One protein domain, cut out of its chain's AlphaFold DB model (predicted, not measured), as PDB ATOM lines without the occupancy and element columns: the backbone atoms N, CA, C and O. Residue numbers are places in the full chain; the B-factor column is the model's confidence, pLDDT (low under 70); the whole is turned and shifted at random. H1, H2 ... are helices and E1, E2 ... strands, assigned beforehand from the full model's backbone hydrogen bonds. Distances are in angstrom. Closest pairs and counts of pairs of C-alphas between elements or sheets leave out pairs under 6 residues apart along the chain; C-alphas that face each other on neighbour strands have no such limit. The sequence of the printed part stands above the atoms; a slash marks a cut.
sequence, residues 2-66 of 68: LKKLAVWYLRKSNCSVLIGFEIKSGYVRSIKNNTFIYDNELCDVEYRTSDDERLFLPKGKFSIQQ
ATOM      1  N   LEU A   2     237.720 141.224 215.710       74.44
ATOM      2  CA  LEU A   2     238.520 141.164 216.950       74.44
ATOM      3  C   LEU A   2     237.719 140.939 218.244       74.44
ATOM      4  O   LEU A   2     238.057 140.052 219.017       74.44
ATOM      5  N   LYS A   3     236.611 141.666 218.457       71.81
ATOM      6  CA  LYS A   3     235.758 141.480 219.651       71.81
ATOM      7  C   LYS A   3     235.241 140.044 219.792       71.81
ATOM      8  O   LYS A   3     235.238 139.505 220.890       71.81
ATOM      9  N   LYS A   4     234.845 139.410 218.682       79.62
ATOM     10  CA  LYS A   4     234.379 138.012 218.688       79.62
ATOM     11  C   LYS A   4     235.516 137.048 219.042       79.62
ATOM     12  O   LYS A   4     235.279 136.091 219.765       79.62
ATOM     13  N   LEU A   5     236.734 137.331 218.575       84.38
ATOM     14  CA  LEU A   5     237.926 136.532 218.871       84.38
ATOM     15  C   LEU A   5     238.335 136.638 220.351       84.38
ATOM     16  O   LEU A   5     238.596 135.623 220.985       84.38
ATOM     17  N   ALA A   6     238.320 137.849 220.917       80.06
ATOM     18  CA  ALA A   6     238.612 138.079 222.332       80.06
ATOM     19  C   ALA A   6     237.587 137.388 223.248       80.06
ATOM     20  O   ALA A   6     237.964 136.705 224.196       80.06
ATOM     21  N   VAL A   7     236.293 137.492 222.916       82.31
ATOM     22  CA  VAL A   7     235.229 136.761 223.623       82.31
ATOM     23  C   VAL A   7     235.444 135.254 223.520       82.31
ATOM     24  O   VAL A   7     235.331 134.554 224.521       82.31
ATOM     25  N   TRP A   8     235.775 134.741 222.334       83.38
ATOM     26  CA  TRP A   8     236.059 133.318 222.151       83.38
ATOM     27  C   TRP A   8     237.233 132.848 223.019       83.38
ATOM     28  O   TRP A   8     237.102 131.834 223.698       83.38
ATOM     29  N   TYR A   9     238.339 133.594 223.051       85.62
ATOM     30  CA  TYR A   9     239.528 133.244 223.833       85.62
ATOM     31  C   TYR A   9     239.253 133.217 225.343       85.62
ATOM     32  O   TYR A   9     239.598 132.245 226.016       85.62
ATOM     33  N   LEU A  10     238.574 134.243 225.868       82.94
ATOM     34  CA  LEU A  10     238.200 134.311 227.284       82.94
ATOM     35  C   LEU A  10     237.309 133.130 227.676       82.94
ATOM     36  O   LEU A  10     237.567 132.456 228.668       82.94
ATOM     37  N   ARG A  11     236.321 132.803 226.840       82.12
ATOM     38  CA  ARG A  11     235.446 131.648 227.075       82.12
ATOM     39  C   ARG A  11     236.186 130.319 226.967       82.12
ATOM     40  O   ARG A  11     235.925 129.417 227.754       82.12
ATOM     41  N   LYS A  12     237.120 130.185 226.019       86.19
ATOM     42  CA  LYS A  12     237.968 128.988 225.888       86.19
ATOM     43  C   LYS A  12     238.851 128.779 227.121       86.19
ATOM     44  O   LYS A  12     239.185 127.641 227.430       86.19
ATOM     45  N   SER A  13     239.167 129.862 227.825       86.38
ATOM     46  CA  SER A  13     239.940 129.879 229.068       86.38
ATOM     47  C   SER A  13     239.062 129.779 230.327       86.38
ATOM     48  O   SER A  13     239.540 130.059 231.420       86.38
ATOM     49  N   ASN A  14     237.785 129.388 230.189       82.19
ATOM     50  CA  ASN A  14     236.797 129.290 231.273       82.19
ATOM     51  C   ASN A  14     236.546 130.606 232.034       82.19
ATOM     52  O   ASN A  14     236.163 130.584 233.201       82.19
ATOM     53  N   CYS A  15     236.733 131.758 231.387       79.44
ATOM     54  CA  CYS A  15     236.391 133.050 231.972       79.44
ATOM     55  C   CYS A  15     234.954 133.459 231.633       79.44
ATOM     56  O   CYS A  15     234.490 133.303 230.497       79.44
ATOM     57  N   SER A  16     234.286 134.078 232.602       78.12
ATOM     58  CA  SER A  16     233.001 134.749 232.423       78.12
ATOM     59  C   SER A  16     233.195 136.117 231.757       78.12
ATOM     60  O   SER A  16     234.161 136.827 232.038       78.12
ATOM     61  N   VAL A  17     232.287 136.508 230.855       81.56
ATOM     62  CA  VAL A  17     232.413 137.758 230.081       81.56
ATOM     63  C   VAL A  17     231.124 138.575 230.122       81.56
ATOM     64  O   VAL A  17     230.065 138.084 229.729       81.56
ATOM     65  N   LEU A  18     231.242 139.836 230.546       81.50
ATOM     66  CA  LEU A  18     230.159 140.819 230.609       81.50
ATOM     67  C   LEU A  18     230.513 142.029 229.727       81.50
ATOM     68  O   LEU A  18     231.520 142.693 229.963       81.50
ATOM     69  N   ILE A  19     229.724 142.310 228.682       84.12
ATOM     70  CA  ILE A  19     230.022 143.376 227.705       84.12
ATOM     71  C   ILE A  19     228.879 144.376 227.624       84.12
ATOM     72  O   ILE A  19     227.748 144.007 227.315       84.12
ATOM     73  N   GLY A  20     229.230 145.656 227.781       79.81
ATOM     74  CA  GLY A  20     228.316 146.783 227.597       79.81
ATOM     75  C   GLY A  20     227.420 147.061 228.803       79.81
ATOM     76  O   GLY A  20     226.364 147.662 228.628       79.81
ATOM     77  N   PHE A  21     227.839 146.643 229.997       83.56
ATOM     78  CA  PHE A  21     227.122 146.873 231.247       83.56
ATOM     79  C   PHE A  21     227.860 147.852 232.156       83.56
ATOM     80  O   PHE A  21     229.090 147.884 232.178       83.56
ATOM     81  N   GLU A  22     227.092 148.617 232.920       84.31
ATOM     82  CA  GLU A  22     227.545 149.389 234.073       84.31
ATOM     83  C   GLU A  22     227.166 148.621 235.343       84.31
ATOM     84  O   GLU A  22     226.049 148.114 235.448       84.31
ATOM     85  N   ILE A  23     228.095 148.537 236.300       82.50
ATOM     86  CA  ILE A  23     227.852 147.931 237.614       82.50
ATOM     87  C   ILE A  23     227.911 149.037 238.660       82.50
ATOM     88  O   ILE A  23     228.952 149.673 238.829       82.50
ATOM     89  N   LYS A  24     226.808 149.265 239.376       80.56
ATOM     90  CA  LYS A  24     226.737 150.288 240.425       80.56
ATOM     91  C   LYS A  24     225.795 149.852 241.536       80.56
ATOM     92  O   LYS A  24     224.655 149.513 241.259       80.56
ATOM     93  N   SER A  25     226.255 149.872 242.788       78.44
ATOM     94  CA  SER A  25     225.434 149.582 243.981       78.44
ATOM     95  C   SER A  25     224.615 148.278 243.911       78.44
ATOM     96  O   SER A  25     223.482 148.247 244.376       78.44
ATOM     97  N   GLY A  26     225.162 147.215 243.304       75.38
ATOM     98  CA  GLY A  26     224.465 145.926 243.126       75.38
ATOM     99  C   GLY A  26     223.542 145.848 241.902       75.38
ATOM    100  O   GLY A  26     222.974 144.794 241.624       75.38
ATOM    101  N   TYR A  27     223.427 146.929 241.130       77.94
ATOM    102  CA  TYR A  27     222.677 146.967 239.879       77.94
ATOM    103  C   TYR A  27     223.601 146.729 238.690       77.94
ATOM    104  O   TYR A  27     224.684 147.316 238.605       77.94
ATOM    105  N   VAL A  28     223.143 145.901 237.751       83.31
ATOM    106  CA  VAL A  28     223.798 145.689 236.456       83.31
ATOM    107  C   VAL A  28     222.912 146.286 235.374       83.31
ATOM    108  O   VAL A  28     221.860 145.736 235.041       83.31
ATOM    109  N   ARG A  29     223.329 147.428 234.823       82.19
ATOM    110  CA  ARG A  29     222.559 148.184 233.830       82.19
ATOM    111  C   ARG A  29     223.162 148.044 232.439       82.19
ATOM    112  O   ARG A  29     224.359 148.244 232.249       82.19
ATOM    113  N   SER A  30     222.332 147.727 231.451       80.25
ATOM    114  CA  SER A  30     222.733 147.724 230.040       80.25
ATOM    115  C   SER A  30     222.979 149.155 229.547       80.25
ATOM    116  O   SER A  30     222.066 149.972 229.561       80.25
ATOM    117  N   ILE A  31     224.190 149.473 229.077       80.56
ATOM    118  CA  ILE A  31     224.539 150.833 228.612       80.56
ATOM    119  C   ILE A  31     224.058 151.073 227.171       80.56
ATOM    120  O   ILE A  31     223.841 152.209 226.756       80.56
ATOM    121  N   LYS A  32     223.951 150.015 226.356       73.75
ATOM    122  CA  LYS A  32     223.631 150.100 224.918       73.75
ATOM    123  C   LYS A  32     222.733 148.942 224.486       73.75
ATOM    124  O   LYS A  32     222.711 147.908 225.135       73.75
ATOM    125  N   ASN A  33     222.099 149.064 223.318       67.25
ATOM    126  CA  ASN A  33     221.196 148.043 222.762       67.25
ATOM    127  C   ASN A  33     221.859 146.676 222.482       67.25
ATOM    128  O   ASN A  33     221.152 145.689 222.304       67.25
ATOM    129  N   ASN A  34     223.195 146.615 222.415       69.44
ATOM    130  CA  ASN A  34     223.958 145.386 222.177       69.44
ATOM    131  C   ASN A  34     224.788 145.023 223.411       69.44
ATOM    132  O   ASN A  34     225.974 145.367 223.489       69.44
ATOM    133  N   THR A  35     224.165 144.312 224.346       76.81
ATOM    134  CA  THR A  35     224.812 143.774 225.541       76.81
ATOM    135  C   THR A  35     224.898 142.257 225.511       76.81
ATOM    136  O   THR A  35     224.040 141.561 224.966       76.81
ATOM    137  N   PHE A  36     225.985 141.728 226.074       76.12
ATOM    138  CA  PHE A  36     226.259 140.296 226.053       76.12
ATOM    139  C   PHE A  36     226.719 139.803 227.414       76.12
ATOM    140  O   PHE A  36     227.578 140.422 228.047       76.12
ATOM    141  N   ILE A  37     226.174 138.656 227.813       78.12
ATOM    142  CA  ILE A  37     226.535 137.944 229.032       78.12
ATOM    143  C   ILE A  37     226.885 136.512 228.637       78.12
ATOM    144  O   ILE A  37     226.069 135.799 228.054       78.12
ATOM    145  N   TYR A  38     228.107 136.086 228.940       74.06
ATOM    146  CA  TYR A  38     228.563 134.726 228.672       74.06
ATOM    147  C   TYR A  38     229.076 134.081 229.945       74.06
ATOM    148  O   TYR A  38     229.944 134.656 230.599       74.06
ATOM    149  N   ASP A  39     228.574 132.880 230.241       70.38
ATOM    150  CA  ASP A  39     229.121 132.005 231.283       70.38
ATOM    151  C   ASP A  39     229.248 132.714 232.654       70.38
ATOM    152  O   ASP A  39     230.191 132.469 233.397       70.38
ATOM    153  N   ASN A  40     228.322 133.636 232.961       69.69
ATOM    154  CA  ASN A  40     228.235 134.344 234.241       69.69
ATOM    155  C   ASN A  40     227.052 133.816 235.054       69.69
ATOM    156  O   ASN A  40     225.958 133.641 234.516       69.69
ATOM    157  N   GLU A  41     227.264 133.680 236.357       68.19
ATOM    158  CA  GLU A  41     226.215 133.534 237.359       68.19
ATOM    159  C   GLU A  41     226.424 134.659 238.378       68.19
ATOM    160  O   GLU A  41     227.415 134.666 239.104       68.19
ATOM    161  N   LEU A  42     225.552 135.672 238.356       68.81
ATOM    162  CA  LEU A  42     225.584 136.773 239.323       68.81
ATOM    163  C   LEU A  42     224.448 136.563 240.323       68.81
ATOM    164  O   LEU A  42     223.279 136.548 239.931       68.81
ATOM    165  N   CYS A  43     224.798 136.394 241.593       66.50
ATOM    166  CA  CYS A  43     223.854 136.286 242.704       66.50
ATOM    167  C   CYS A  43     223.570 137.674 243.288       66.50
ATOM    168  O   CYS A  43     224.450 138.531 243.271       66.50
ATOM    169  N   ASP A  44     222.355 137.887 243.801       69.81
ATOM    170  CA  ASP A  44     221.936 139.127 244.481       69.81
ATOM    171  C   ASP A  44     222.085 140.412 243.646       69.81
ATOM    172  O   ASP A  44     222.245 141.512 244.174       69.81
ATOM    173  N   VAL A  45     222.003 140.277 242.319       75.00
ATOM    174  CA  VAL A  45     222.084 141.384 241.362       75.00
ATOM    175  C   VAL A  45     220.736 141.602 240.686       75.00
ATOM    176  O   VAL A  45     220.123 140.667 240.165       75.00
ATOM    177  N   GLU A  46     220.299 142.859 240.624       78.38
ATOM    178  CA  GLU A  46     219.138 143.254 239.830       78.38
ATOM    179  C   GLU A  46     219.594 143.778 238.460       78.38
ATOM    180  O   GLU A  46     220.257 144.814 238.347       78.38
ATOM    181  N   TYR A  47     219.251 143.035 237.404       79.00
ATOM    182  CA  TYR A  47     219.524 143.444 236.030       79.00
ATOM    183  C   TYR A  47     218.505 144.479 235.576       79.00
ATOM    184  O   TYR A  47     217.305 144.323 235.812       79.00
ATOM    185  N   ARG A  48     218.982 145.515 234.886       81.50
ATOM    186  CA  ARG A  48     218.139 146.591 234.367       81.50
ATOM    187  C   ARG A  48     218.461 146.949 232.919       81.50
ATOM    188  O   ARG A  48     219.605 146.830 232.465       81.50
ATOM    189  N   THR A  49     217.442 147.383 232.187       79.31
ATOM    190  CA  THR A  49     217.576 147.936 230.837       79.31
ATOM    191  C   THR A  49     218.249 149.312 230.876       79.31
ATOM    192  O   THR A  49     218.492 149.878 231.943       79.31
ATOM    193  N   SER A  50     218.569 149.861 229.703       76.25
ATOM    194  CA  SER A  50     219.054 151.241 229.561       76.25
ATOM    195  C   SER A  50     218.101 152.276 230.156       76.25
ATOM    196  O   SER A  50     218.557 153.289 230.679       76.25
ATOM    197  N   ASP A  51     216.803 151.987 230.115       81.44
ATOM    198  CA  ASP A  51     215.714 152.853 230.575       81.44
ATOM    199  C   ASP A  51     215.352 152.597 232.052       81.44
ATOM    200  O   ASP A  51     214.320 153.041 232.539       81.44
ATOM    201  N   ASP A  52     216.229 151.888 232.770       80.44
ATOM    202  CA  ASP A  52     216.111 151.523 234.187       80.44
ATOM    203  C   ASP A  52     214.959 150.565 234.535       80.44
ATOM    204  O   ASP A  52     214.610 150.393 235.704       80.44
ATOM    205  N   GLU A  53     214.408 149.868 233.542       81.19
ATOM    206  CA  GLU A  53     213.388 148.843 233.764       81.19
ATOM    207  C   GLU A  53     214.016 147.517 234.200       81.19
ATOM    208  O   GLU A  53     215.092 147.132 233.735       81.19
ATOM    209  N   ARG A  54     213.330 146.777 235.075       80.69
ATOM    210  CA  ARG A  54     213.813 145.488 235.580       80.69
ATOM    211  C   ARG A  54     213.842 144.434 234.471       80.69
ATOM    212  O   ARG A  54     212.841 144.192 233.802       80.69
ATOM    213  N   LEU A  55     214.974 143.749 234.334       77.56
ATOM    214  CA  LEU A  55     215.185 142.677 233.370       77.56
ATOM    215  C   LEU A  55     215.289 141.328 234.091       77.56
ATOM    216  O   LEU A  55     216.185 141.111 234.903       77.56
ATOM    217  N   PHE A  56     214.397 140.394 233.765       74.19
ATOM    218  CA  PHE A  56     214.491 139.019 234.251       74.19
ATOM    219  C   PHE A  56     215.329 138.189 233.285       74.19
ATOM    220  O   PHE A  56     214.933 137.961 232.141       74.19
ATOM    221  N   LEU A  57     216.490 137.730 233.751       70.12
ATOM    222  CA  LEU A  57     217.338 136.829 232.983       70.12
ATOM    223  C   LEU A  57     217.090 135.380 233.410       70.12
ATOM    224  O   LEU A  57     217.231 135.066 234.595       70.12
ATOM    225  N   PRO A  58     216.730 134.482 232.476       63.75
ATOM    226  CA  PRO A  58     216.692 133.057 232.770       63.75
ATOM    227  C   PRO A  58     218.094 132.542 233.136       63.75
ATOM    228  O   PRO A  58     219.110 133.138 232.773       63.75
ATOM    229  N   LYS A  59     218.164 131.409 233.844       60.03
ATOM    230  CA  LYS A  59     219.438 130.720 234.110       60.03
ATOM    231  C   LYS A  59     220.006 130.154 232.803       60.03
ATOM    232  O   LYS A  59     219.284 129.477 232.075       60.03
ATOM    233  N   GLY A  60     221.281 130.421 232.495       60.59
ATOM    234  CA  GLY A  60     221.939 129.952 231.262       60.59
ATOM    235  C   GLY A  60     222.638 131.046 230.441       60.59
ATOM    236  O   GLY A  60     222.999 132.097 230.961       60.59
ATOM    237  N   LYS A  61     222.874 130.785 229.144       62.56
ATOM    238  CA  LYS A  61     223.608 131.688 228.231       62.56
ATOM    239  C   LYS A  61     222.633 132.408 227.306       62.56
ATOM    240  O   LYS A  61     221.954 131.749 226.522       62.56
ATOM    241  N   PHE A  62     222.618 133.741 227.331       66.81
ATOM    242  CA  PHE A  62     221.668 134.524 226.538       66.81
ATOM    243  C   PHE A  62     222.309 135.783 225.956       66.81
ATOM    244  O   PHE A  62     223.177 136.412 226.558       66.81
ATOM    245  N   SER A  63     221.855 136.159 224.765       61.19
ATOM    246  CA  SER A  63     222.095 137.478 224.184       61.19
ATOM    247  C   SER A  63     220.852 138.334 224.382       61.19
ATOM    248  O   SER A  63     219.764 137.909 223.993       61.19
ATOM    249  N   ILE A  64     221.010 139.532 224.937       65.06
ATOM    250  CA  ILE A  64     219.910 140.483 225.092       65.06
ATOM    251  C   ILE A  64     219.923 141.387 223.857       65.06
ATOM    252  O   ILE A  64     220.900 142.088 223.604       65.06
ATOM    253  N   GLN A  65     218.852 141.342 223.064       60.62
ATOM    254  CA  GLN A  65     218.612 142.281 221.968       60.62
ATOM    255  C   GLN A  65     217.343 143.064 222.285       60.62
ATOM    256  O   GLN A  65     216.260 142.485 222.344       60.62
ATOM    257  N   GLN A  66     217.463 144.378 222.476       56.41
ATOM    258  CA  GLN A  66     216.290 145.249 222.522       56.41
ATOM    259  C   GLN A  66     215.783 145.470 221.092       56.41
ATOM    260  O   GLN A  66     216.512 146.001 220.248       56.41
TER     261      GLN A  66
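This is residues 2 to 66 of the 68 residues of an uncharacterized protein of Halolactibacillus halophilus (UniProt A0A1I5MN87). Two small three-stranded sheets form a V, one arm made of E1, E4 and E6 and the other of E2, E3 and E5; at the corner of the V the chain turns from E1 into E2 and, close by, from E3 into E4. The single helix H1 stands at one end of the longest axis and only grazes the first sheet, while residues 39 to 45 and residues 49 to 61 lead from one arm of the V to the other. The printed part has 65 residues with one named helix and six named strands, in the order H1 E1 E2 E3 E4 E5 E6, and the class is mixed, helices and strands. The first sheet has the order E1, E4, E6 and is antiparallel throughout; the second has the order E2, E3, E5 and is mixed. The whole is compact, with a radius of gyration of the C-alphas of 11.9 A and spans of 32 by 23 by 20 A.

In the first sheet, E4 is the longest strand, residues 34 to 38, 13.3 A from first to last C-alpha, and it begins at C-alpha 34 at (223.958, 145.386, 222.177). Beside it are E1, residues 17 to 19, and E6, residues 62 to 65, which is 9.5 A long and ends at C-alpha 65 at (218.612, 142.281, 221.968). In the second sheet, E2 is residues 21 to 24, 9.8 A long, E3 is residues 27 to 30, 9.9 A long, and E5 is residues 46 to 48. H1 is residues 2 to 12, 15.1 A long, and begins at C-alpha 2 at (238.520, 141.164, 216.950).

In the sheet E1 E4 E6, E4 is the inner strand and E1 and E6 are the edge strands. E1 and E4 are antiparallel at 172 degrees, with N 19 and O 36 2.9 A apart and N 17 and O 38 3.0 A apart, both within hydrogen-bond range. E4 and E6 are antiparallel at 175 degrees; C-alphas 36 and 63 face each other at 5.4 A, but no backbone N and O pair across these two strands is within hydrogen-bond range. E1 runs on into E2 across a break of 1 residue, at 96 degrees. E2 and E3 form a hairpin, antiparallel at 155 degrees, with N 22 and O 29 within hydrogen-bond range at 2.8 A. E3 and E5 are parallel at 24 degrees, with N 48 and O 28 within range at 2.9 A. Between the two sheets, the closest C-alphas of E2 and E4 are those of Phe 21 and Thr 35, 6.9 A apart. E3 and E4 meet only through their link, and E3 and E6 are apart. H1 only grazes the sheet E1 E4 E6, with its residues 6 to 11; its closest C-alphas to E1 are those of Val 7 and Val 17, 7.1 A apart. H1 is not on the sheet E2 E3 E5. In H1, every O i to N i+4 pair is within hydrogen-bond range.

The two C-alphas farthest apart are those of Ser 13 and Asp 51, at 33.4 A. The printed part runs from residue 2 to residue 66 and has no cut. The link from E5 to E6 is long, 13 residues, and its C-alphas lie 10 to 16 A from the mean of the C-alphas; the link from E4 to E5 is short, and the other four links are tight. The mean pLDDT of the printed part is 75.9, and it is under 70 in residues 33 to 34, 40 to 44 and 58 to 66; E6 has a mean of 63.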